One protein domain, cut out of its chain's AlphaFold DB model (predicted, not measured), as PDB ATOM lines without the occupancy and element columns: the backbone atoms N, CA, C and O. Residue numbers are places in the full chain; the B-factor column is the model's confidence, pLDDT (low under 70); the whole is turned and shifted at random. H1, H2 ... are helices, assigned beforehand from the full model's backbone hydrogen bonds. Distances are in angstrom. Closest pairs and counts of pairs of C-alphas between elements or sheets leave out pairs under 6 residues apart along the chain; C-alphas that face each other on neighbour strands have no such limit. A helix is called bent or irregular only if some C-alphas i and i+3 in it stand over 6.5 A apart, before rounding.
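AT A GLANCE: This is residues 218 to 286 of the 293 residues of an uncharacterized protein of Microbacterium sp. RU33B (UniProt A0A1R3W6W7). Two helices lie side by side as a helical hairpin, H1 and H2, and two more helices, H3 and H4, crossed nearly at right angles to each other, pack on it. H3 packs across H2, while H4 packs on H3 and on the second half of H1; the first residues of H1 and the link from H3 to H4 lie at the two ends of the longest axis. The printed part has 69 residues with four named helices, in the order H1, H2, H3, H4, and no named strand, so its class is all helix. It is compact, with a radius of gyration of the C-alphas of 11.1 A, and its C-alphas span 35 by 24 by 17 A along their three main axes.

HOW THE PARTS SIT: H1, residues 221 to 234, touches H2, residues 244 to 253, at a shallow tilt of 29 degrees, and the two run opposite ways as a helical hairpin. Their closest C-alphas, those of Leu 233 and Ala 244, are 5.1 A apart, and their centres are 8.6 A apart. H2 touches H3, residues 260 to 270, at a steep tilt of 46 degrees, and these two also run opposite ways. The closest C-alphas of H2 and H3 are those of Leu 247 and Ile 266, 6.8 A apart. H3 touches H4, residues 278 to 285, and their lines are about perpendicular, at 84 degrees. The closest C-alphas of H3 and H4 are those of Ala 264 and Ala 278, 4.9 A apart. H4 also touches H1, with residues 229 to 233 of H1 alone, at a steep tilt of 38 degrees, opposite ways. The closest C-alphas there are those of Ile 229 and Leu 285, 5.5 A apart. H2 and H4 only just touch, with 3 pairs of C-alphas within 8 A; the closest are those of Ala 251 and Leu 285, 6.5 A apart. H2 and H4 run the same way at a steep tilt of 61 degrees. H1 and H3 are apart. Of the five touching pairs, one is at a shallow tilt, and the helix packing is mostly crossed. In H1, H2 and H3 every O i to N i+4 pair is within hydrogen-bond range; in H4 1 of 4 such pairs is, beside 3 of 5 O i to N i+3 pairs.

IN THESE COORDINATES: H1 begins at C-alpha 221, at (147.933, 217.958, 180.324), and runs through 14 residues to Asp 234; it is 20.2 A from first to last C-alpha. H2, residues 244 to 253, begins at C-alpha 244, at (130.511, 218.316, 172.353), and is 14.4 A long. H3, residues 260 to 270, is 14.9 A long. H4, residues 278 to 285, is 10.7 A long and ends at C-alpha 285, at (132.848, 221.809, 180.929). H4 is neither bent nor irregular, but only just: C-alphas 280 and 283 are 6.4 A apart.

THE WHOLE: The two C-alphas farthest apart are those of Thr 219 and Pro 273, at 34.7 A, and the first and last printed C-alphas, of Ser 218 and Phe 286, are 21.3 A apart. The printed part has no cut. The links from H1 to H2, from H2 to H3 and from H3 to H4 are short, with 9, 6 and 7 residues. The mean pLDDT of the printed part is 84.9; residues 218 to 219, residue 240 and residue 256 are under 70, where the model's confidence is low.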
ATOM      1  N   SER A 218     149.474 219.535 171.346       64.69
ATOM      2  CA  SER A 218     150.618 218.619 171.370       64.69
ATOM      3  C   SER A 218     150.797 218.024 172.774       64.69
ATOM      4  O   SER A 218     150.616 218.734 173.762       64.69
ATOM      5  N   THR A 219     151.121 216.726 172.841       62.47
ATOM      6  CA  THR A 219     151.125 215.855 174.039       62.47
ATOM      7  C   THR A 219     151.428 216.565 175.362       62.47
ATOM      8  O   THR A 219     152.517 217.106 175.540       62.47
ATOM      9  N   GLY A 220     150.475 216.500 176.297       74.50
ATOM     10  CA  GLY A 220     150.552 217.099 177.629       74.50
ATOM     11  C   GLY A 220     149.179 217.163 178.313       74.50
ATOM     12  O   GLY A 220     148.192 216.643 177.792       74.50
ATOM     13  N   GLN A 221     149.116 217.845 179.456       78.44
ATOM     14  CA  GLN A 221     147.933 217.958 180.324       78.44
ATOM     15  C   GLN A 221     146.681 218.520 179.616       78.44
ATOM     16  O   GLN A 221     145.580 218.015 179.814       78.44
ATOM     17  N   LEU A 222     146.844 219.494 178.711       79.94
ATOM     18  CA  LEU A 222     145.724 220.093 177.965       79.94
ATOM     19  C   LEU A 222     144.991 219.081 177.068       79.94
ATOM     20  O   LEU A 222     143.789 219.209 176.838       79.94
ATOM     21  N   HIS A 223     145.693 218.059 176.561       82.50
ATOM     22  CA  HIS A 223     145.055 216.999 175.782       82.50
ATOM     23  C   HIS A 223     144.174 216.107 176.666       82.50
ATOM     24  O   HIS A 223     143.063 215.760 176.265       82.50
ATOM     25  N   GLU A 224     144.648 215.757 177.864       85.62
ATOM     26  CA  GLU A 224     143.916 214.918 178.823       85.62
ATOM     27  C   GLU A 224     142.656 215.624 179.335       85.62
ATOM     28  O   GLU A 224     141.571 215.037 179.330       85.62
ATOM     29  N   GLU A 225     142.769 216.908 179.684       85.88
ATOM     30  CA  GLU A 225     141.635 217.734 180.105       85.88
ATOM     31  C   GLU A 225     140.589 217.870 178.989       85.88
ATOM     32  O   GLU A 225     139.394 217.675 179.228       85.88
ATOM     33  N   TRP A 226     141.025 218.113 177.747       87.81
ATOM     34  CA  TRP A 226     140.126 218.169 176.592       87.81
ATOM     35  C   TRP A 226     139.345 216.861 176.395       87.81
ATOM     36  O   TRP A 226     138.132 216.892 176.164       87.81
ATOM     37  N   VAL A 227     140.029 215.711 176.480       87.00
ATOM     38  CA  VAL A 227     139.419 214.380 176.307       87.00
ATOM     39  C   VAL A 227     138.343 214.136 177.360       87.00
ATOM     40  O   VAL A 227     137.254 213.669 177.023       87.00
ATOM     41  N   GLU A 228     138.614 214.479 178.616       90.19
ATOM     42  CA  GLU A 228     137.674 214.255 179.710       90.19
ATOM     43  C   GLU A 228     136.434 215.161 179.614       90.19
ATOM     44  O   GLU A 228     135.313 214.689 179.818       90.19
ATOM     45  N   ILE A 229     136.596 216.434 179.232       91.06
ATOM     46  CA  ILE A 229     135.457 217.333 178.973       91.06
ATOM     47  C   ILE A 229     134.606 216.800 177.817       91.06
ATOM     48  O   ILE A 229     133.384 216.687 177.938       91.06
ATOM     49  N   ARG A 230     135.242 216.434 176.697       90.19
ATOM     50  CA  ARG A 230     134.548 215.906 175.515       90.19
ATOM     51  C   ARG A 230     133.743 214.651 175.851       90.19
ATOM     52  O   ARG A 230     132.594 214.558 175.429       90.19
ATOM     53  N   ARG A 231     134.317 213.724 176.623       91.31
ATOM     54  CA  ARG A 231     133.659 212.475 177.034       91.31
ATOM     55  C   ARG A 231     132.354 212.736 177.789       91.31
ATOM     56  O   ARG A 231     131.340 212.142 177.457       91.31
ATOM     57  N   ARG A 232     132.358 213.660 178.754       93.00
ATOM     58  CA  ARG A 232     131.154 214.021 179.533       93.00
ATOM     59  C   ARG A 232     130.063 214.642 178.670       93.00
ATOM     60  O   ARG A 232     128.882 214.405 178.898       93.00
ATOM     61  N   LEU A 233     130.456 215.462 177.698       93.62
ATOM     62  CA  LEU A 233     129.513 216.073 176.768       93.62
ATOM     63  C   LEU A 233     128.910 215.032 175.816       93.62
ATOM     64  O   LEU A 233     127.720 215.108 175.529       93.62
ATOM     65  N   ASP A 234     129.695 214.056 175.357       89.88
ATOM     66  CA  ASP A 234     129.216 212.971 174.487       89.88
ATOM     67  C   ASP A 234     128.137 212.095 175.144       89.88
ATOM     68  O   ASP A 234     127.305 211.533 174.435       89.88
ATOM     69  N   ASP A 235     128.094 212.031 176.477       91.25
ATOM     70  CA  ASP A 235     127.065 211.292 177.217       91.25
ATOM     71  C   ASP A 235     125.685 211.989 177.206       91.25
ATOM     72  O   ASP A 235     124.672 211.353 177.503       91.25
ATOM     73  N   VAL A 236     125.618 213.288 176.880       92.50
ATOM     74  CA  VAL A 236     124.377 214.091 176.971       92.50
ATOM     75  C   VAL A 236     123.977 214.797 175.676       92.50
ATOM     76  O   VAL A 236     122.824 215.200 175.524       92.50
ATOM     77  N   VAL A 237     124.920 214.989 174.758       88.62
ATOM     78  CA  VAL A 237     124.714 215.643 173.463       88.62
ATOM     79  C   VAL A 237     124.302 214.601 172.421       88.62
ATOM     80  O   VAL A 237     124.849 213.501 172.378       88.62
ATOM     81  N   ASP A 238     123.369 214.942 171.528       83.25
ATOM     82  CA  ASP A 238     122.999 214.067 170.415       83.25
ATOM     83  C   ASP A 238     124.217 213.841 169.509       83.25
ATOM     84  O   ASP A 238     124.823 214.780 168.985       83.25
ATOM     85  N   PHE A 239     124.568 212.576 169.275       73.50
ATOM     86  CA  PHE A 239     125.747 212.207 168.484       73.50
ATOM     87  C   PHE A 239     125.766 212.827 167.073       73.50
ATOM     88  O   PHE A 239     126.827 212.929 166.452       73.50
ATOM     89  N   ARG A 240     124.609 213.248 166.541       64.94
ATOM     90  CA  ARG A 240     124.470 213.903 165.231       64.94
ATOM     91  C   ARG A 240     124.826 215.389 165.262       64.94
ATOM     92  O   ARG A 240     125.083 215.942 164.192       64.94
ATOM     93  N   SER A 241     124.826 216.042 166.426       73.06
ATOM     94  CA  SER A 241     125.118 217.474 166.531       73.06
ATOM     95  C   SER A 241     126.611 217.778 166.554       73.06
ATOM     96  O   SER A 241     127.060 218.832 166.133       73.06
ATOM     97  N   GLY A 242     127.451 216.865 167.031       73.94
ATOM     98  CA  GLY A 242     128.883 217.156 167.139       73.94
ATOM     99  C   GLY A 242     129.224 218.345 168.060       73.94
ATOM    100  O   GLY A 242     130.403 218.694 168.140       73.94
ATOM    101  N   LEU A 243     128.253 218.909 168.795       84.38
ATOM    102  CA  LEU A 243     128.380 220.063 169.697       84.38
ATOM    103  C   LEU A 243     129.456 219.876 170.772       84.38
ATOM    104  O   LEU A 243     130.171 220.812 171.130       84.38
ATOM    105  N   ALA A 244     129.619 218.644 171.250       88.50
ATOM    106  CA  ALA A 244     130.511 218.316 172.353       88.50
ATOM    107  C   ALA A 244     131.993 218.704 172.109       88.50
ATOM    108  O   ALA A 244     132.754 218.899 173.045       88.50
ATOM    109  N   ALA A 245     132.447 218.840 170.858       82.88
ATOM    110  CA  ALA A 245     133.865 219.035 170.530       82.88
ATOM    111  C   ALA A 245     134.214 220.514 170.399       82.88
ATOM    112  O   ALA A 245     135.207 220.913 170.995       82.88
ATOM    113  N   PRO A 246     133.422 221.332 169.682       83.44
ATOM    114  CA  PRO A 246     133.510 222.784 169.767       83.44
ATOM    115  C   PRO A 246     133.484 223.285 171.212       83.44
ATOM    116  O   PRO A 246     134.321 224.105 171.569       83.44
ATOM    117  N   LEU A 247     132.596 222.742 172.053       89.88
ATOM    118  CA  LEU A 247     132.534 223.103 173.470       89.88
ATOM    119  C   LEU A 247     133.799 222.705 174.238       89.88
ATOM    120  O   LEU A 247     134.381 223.554 174.903       89.88
ATOM    121  N   ALA A 248     134.264 221.458 174.110       89.81
ATOM    122  CA  ALA A 248     135.497 221.018 174.766       89.81
ATOM    123  C   ALA A 248     136.731 221.805 174.288       89.81
ATOM    124  O   ALA A 248     137.573 222.191 175.089       89.81
ATOM    125  N   THR A 249     136.841 222.076 172.981       86.50
ATOM    126  CA  THR A 249     137.944 222.867 172.414       86.50
ATOM    127  C   THR A 249     137.915 224.292 172.939       86.50
ATOM    128  O   THR A 249     138.934 224.764 173.430       86.50
ATOM    129  N   TYR A 250     136.754 224.949 172.889       86.69
ATOM    130  CA  TYR A 250     136.629 226.311 173.389       86.69
ATOM    131  C   TYR A 250     136.959 226.382 174.881       86.69
ATOM    132  O   TYR A 250     137.689 227.278 175.291       86.69
ATOM    133  N   ALA A 251     136.469 225.421 175.670       88.50
ATOM    134  CA  ALA A 251     136.711 225.374 177.105       88.50
ATOM    135  C   ALA A 251     138.202 225.329 177.459       88.50
ATOM    136  O   ALA A 251     138.621 226.010 178.387       88.50
ATOM    137  N   ILE A 252     138.991 224.568 176.698       86.00
ATOM    138  CA  ILE A 252     140.437 224.425 176.907       86.00
ATOM    139  C   ILE A 252     141.229 225.617 176.359       86.00
ATOM    140  O   ILE A 252     142.237 226.001 176.940       86.00
ATOM    141  N   GLU A 253     140.791 226.227 175.257       81.50
ATOM    142  CA  GLU A 253     141.453 227.416 174.699       81.50
ATOM    143  C   GLU A 253     141.181 228.690 175.528       81.50
ATOM    144  O   GLU A 253     141.973 229.624 175.470       81.50
ATOM    145  N   HIS A 254     140.090 228.720 176.305       81.81
ATOM    146  CA  HIS A 254     139.609 229.898 177.045       81.81
ATOM    147  C   HIS A 254     139.320 229.564 178.516       81.81
ATOM    148  O   HIS A 254     138.289 229.950 179.080       81.81
ATOM    149  N   ILE A 255     140.206 228.779 179.134       75.81
ATOM    150  CA  ILE A 255     140.107 228.405 180.547       75.81
ATOM    151  C   ILE A 255     139.960 229.679 181.396       75.81
ATOM    152  O   ILE A 255     140.742 230.611 181.259       75.81
ATOM    153  N   GLY A 256     138.938 229.727 182.260       68.19
ATOM    154  CA  GLY A 256     138.652 230.887 183.119       68.19
ATOM    155  C   GLY A 256     137.771 231.981 182.491       68.19
ATOM    156  O   GLY A 256     137.205 232.783 183.227       68.19
ATOM    157  N   GLU A 257     137.553 231.971 181.171       76.44
ATOM    158  CA  GLU A 257     136.767 232.991 180.442       76.44
ATOM    159  C   GLU A 257     135.419 232.467 179.904       76.44
ATOM    160  O   GLU A 257     134.740 233.114 179.106       76.44
ATOM    161  N   LEU A 258     135.018 231.262 180.315       80.44
ATOM    162  CA  LEU A 258     133.775 230.636 179.871       80.44
ATOM    163  C   LEU A 258     132.544 231.269 180.533       80.44
ATOM    164  O   LEU A 258     132.452 231.337 181.753       80.44
ATOM    165  N   ASP A 259     131.545 231.639 179.735       86.81
ATOM    166  CA  ASP A 259     130.259 232.117 180.241       86.81
ATOM    167  C   ASP A 259     129.072 231.469 179.513       86.81
ATOM    168  O   ASP A 259     129.189 230.935 178.404       86.81
ATOM    169  N   ILE A 260     127.899 231.514 180.149       90.44
ATOM    170  CA  ILE A 260     126.677 230.871 179.655       90.44
ATOM    171  C   ILE A 260     126.259 231.347 178.256       90.44
ATOM    172  O   ILE A 260     125.742 230.554 177.472       90.44
ATOM    173  N   ARG A 261     126.506 232.613 177.902       89.69
ATOM    174  CA  ARG A 261     126.181 233.189 176.588       89.69
ATOM    175  C   ARG A 261     127.091 232.628 175.511       89.69
ATOM    176  O   ARG A 261     126.634 232.389 174.398       89.69
ATOM    177  N   VAL A 262     128.358 232.391 175.831       88.50
ATOM    178  CA  VAL A 262     129.296 231.732 174.919       88.50
ATOM    179  C   VAL A 262     128.899 230.278 174.701       88.50
ATOM    180  O   VAL A 262     128.832 229.843 173.552       88.50
ATOM    181  N   VAL A 263     128.557 229.544 175.763       92.69
ATOM    182  CA  VAL A 263     128.049 228.166 175.638       92.69
ATOM    183  C   VAL A 263     126.746 228.140 174.839       92.69
ATOM    184  O   VAL A 263     126.595 227.294 173.962       92.69
ATOM    185  N   ALA A 264     125.836 229.091 175.069       90.88
ATOM    186  CA  ALA A 264     124.601 229.233 174.302       90.88
ATOM    187  C   ALA A 264     124.868 229.528 172.825       90.88
ATOM    188  O   ALA A 264     124.256 228.888 171.977       90.88
ATOM    189  N   ARG A 265     125.816 230.417 172.510       88.69
ATOM    190  CA  ARG A 265     126.225 230.712 171.131       88.69
ATOM    191  C   ARG A 265     126.836 229.486 170.458       88.69
ATOM    192  O   ARG A 265     126.458 229.149 169.346       88.69
ATOM    193  N   ILE A 266     127.742 228.773 171.129       86.94
ATOM    194  CA  ILE A 266     128.337 227.547 170.577       86.94
ATOM    195  C   ILE A 266     127.261 226.463 170.407       86.94
ATOM    196  O   ILE A 266     127.255 225.775 169.393       86.94
ATOM    197  N   ARG A 267     126.311 226.335 171.340       89.62
ATOM    198  CA  ARG A 267     125.141 225.453 171.204       89.62
ATOM    199  C   ARG A 267     124.245 225.861 170.042       89.62
ATOM    200  O   ARG A 267     123.753 224.993 169.340       89.62
ATOM    201  N   GLU A 268     124.008 227.142 169.830       84.06
ATOM    202  CA  GLU A 268     123.240 227.616 168.680       84.06
ATOM    203  C   GLU A 268     123.966 227.297 167.367       84.06
ATOM    204  O   GLU A 268     123.357 226.817 166.415       84.06
ATOM    205  N   GLU A 269     125.284 227.492 167.333       76.38
ATOM    206  CA  GLU A 269     126.110 227.264 166.146       76.38
ATOM    207  C   GLU A 269     126.364 225.781 165.828       76.38
ATOM    208  O   GLU A 269     126.599 225.430 164.669       76.38
ATOM    209  N   TRP A 270     126.401 224.916 166.842       79.56
ATOM    210  CA  TRP A 270     126.857 223.527 166.720       79.56
ATOM    211  C   TRP A 270     125.889 222.497 167.297       79.56
ATOM    212  O   TRP A 270     126.106 221.305 167.123       79.56
ATOM    213  N   GLY A 271     124.845 222.920 167.994       79.62
ATOM    214  CA  GLY A 271     123.852 222.043 168.592       79.62
ATOM    215  C   GLY A 271     122.676 221.763 167.669       79.62
ATOM    216  O   GLY A 271     122.383 222.491 166.722       79.62
ATOM    217  N   LEU A 272     121.976 220.674 167.955       74.56
ATOM    218  CA  LEU A 272     120.644 220.399 167.442       74.56
ATOM    219  C   LEU A 272     119.589 220.938 168.417       74.56
ATOM    220  O   LEU A 272     119.860 221.079 169.608       74.56
ATOM    221  N   PRO A 273     118.342 221.161 167.961       79.94
ATOM    222  CA  PRO A 273     117.249 221.549 168.855       79.94
ATOM    223  C   PRO A 273     117.020 220.572 170.019       79.94
ATOM    224  O   PRO A 273     116.511 220.978 171.057       79.94
ATOM    225  N   VAL A 274     117.399 219.301 169.835       82.69
ATOM    226  CA  VAL A 274     117.307 218.237 170.847       82.69
ATOM    227  C   VAL A 274     118.435 218.273 171.880       82.69
ATOM    228  O   VAL A 274     118.317 217.610 172.906       82.69
ATOM    229  N   ASP A 275     119.514 219.019 171.631       89.00
ATOM    230  CA  ASP A 275     120.633 219.082 172.567       89.00
ATOM    231  C   ASP A 275     120.258 219.863 173.833       89.00
ATOM    232  O   ASP A 275     119.526 220.867 173.744       89.00
ATOM    233  N   PRO A 276     120.803 219.470 175.003       94.88
ATOM    234  CA  PRO A 276     120.557 220.155 176.266       94.88
ATOM    235  C   PRO A 276     120.839 221.655 176.181       94.88
ATOM    236  O   PRO A 276     121.709 222.093 175.427       94.88
ATOM    237  N   ALA A 277     120.101 222.453 176.950       95.06
ATOM    238  CA  ALA A 277     120.306 223.897 177.018       95.06
ATOM    239  C   ALA A 277     121.695 224.245 177.590       95.06
ATOM    240  O   ALA A 277     122.347 223.419 178.235       95.06
ATOM    241  N   ALA A 278     122.158 225.476 177.357       93.75
ATOM    242  CA  ALA A 278     123.495 225.910 177.761       93.75
ATOM    243  C   ALA A 278     123.728 225.764 179.276       93.75
ATOM    244  O   ALA A 278     124.841 225.469 179.702       93.75
ATOM    245  N   GLU A 279     122.671 225.900 180.077       93.19
ATOM    246  CA  GLU A 279     122.680 225.799 181.538       93.19
ATOM    247  C   GLU A 279     122.993 224.376 182.009       93.19
ATOM    248  O   GLU A 279     123.566 224.190 183.078       93.19
ATOM    249  N   VAL A 280     122.648 223.375 181.195       94.00
ATOM    250  CA  VAL A 280     122.964 221.961 181.443       94.00
ATOM    251  C   VAL A 280     124.370 221.625 180.950       94.00
ATOM    252  O   VAL A 280     125.058 220.805 181.553       94.00
ATOM    253  N   LEU A 281     124.816 222.265 179.866       94.00
ATOM    254  CA  LEU A 281     126.115 221.998 179.250       94.00
ATOM    255  C   LEU A 281     127.276 222.660 180.000       94.00
ATOM    256  O   LEU A 281     128.331 222.048 180.141       94.00
ATOM    257  N   LEU A 282     127.094 223.887 180.498       91.75
ATOM    258  CA  LEU A 282     128.148 224.671 181.148       91.75
ATOM    259  C   LEU A 282     128.799 223.940 182.345       91.75
ATOM    260  O   LEU A 282     130.029 223.872 182.373       91.75
ATOM    261  N   PRO A 283     128.049 223.311 183.278       89.88
ATOM    262  CA  PRO A 283     128.649 222.562 184.388       89.88
ATOM    263  C   PRO A 283     129.494 221.352 183.956       89.88
ATOM    264  O   PRO A 283     130.390 220.936 184.688       89.88
ATOM    265  N   LEU A 284     129.240 220.782 182.772       91.12
ATOM    266  CA  LEU A 284     129.980 219.624 182.254       91.12
ATOM    267  C   LEU A 284     131.362 220.002 181.711       91.12
ATOM    268  O   LEU A 284     132.241 219.140 181.627       91.12
ATOM    269  N   LEU A 285     131.561 221.281 181.378       89.06
ATOM    270  CA  LEU A 285     132.848 221.809 180.929       89.06
ATOM    271  C   LEU A 285     133.861 221.861 182.079       89.06
ATOM    272  O   LEU A 285     135.027 221.569 181.849       89.06
ATOM    273  N   PHE A 286     133.419 222.130 183.317       78.12
ATOM    274  CA  PHE A 286     134.275 222.141 184.513       78.12
ATOM    275  C   PHE A 286     133.513 221.709 185.783       78.12
ATOM    276  O   PHE A 286     132.932 222.546 186.477       78.12
TER     277      PHE A 286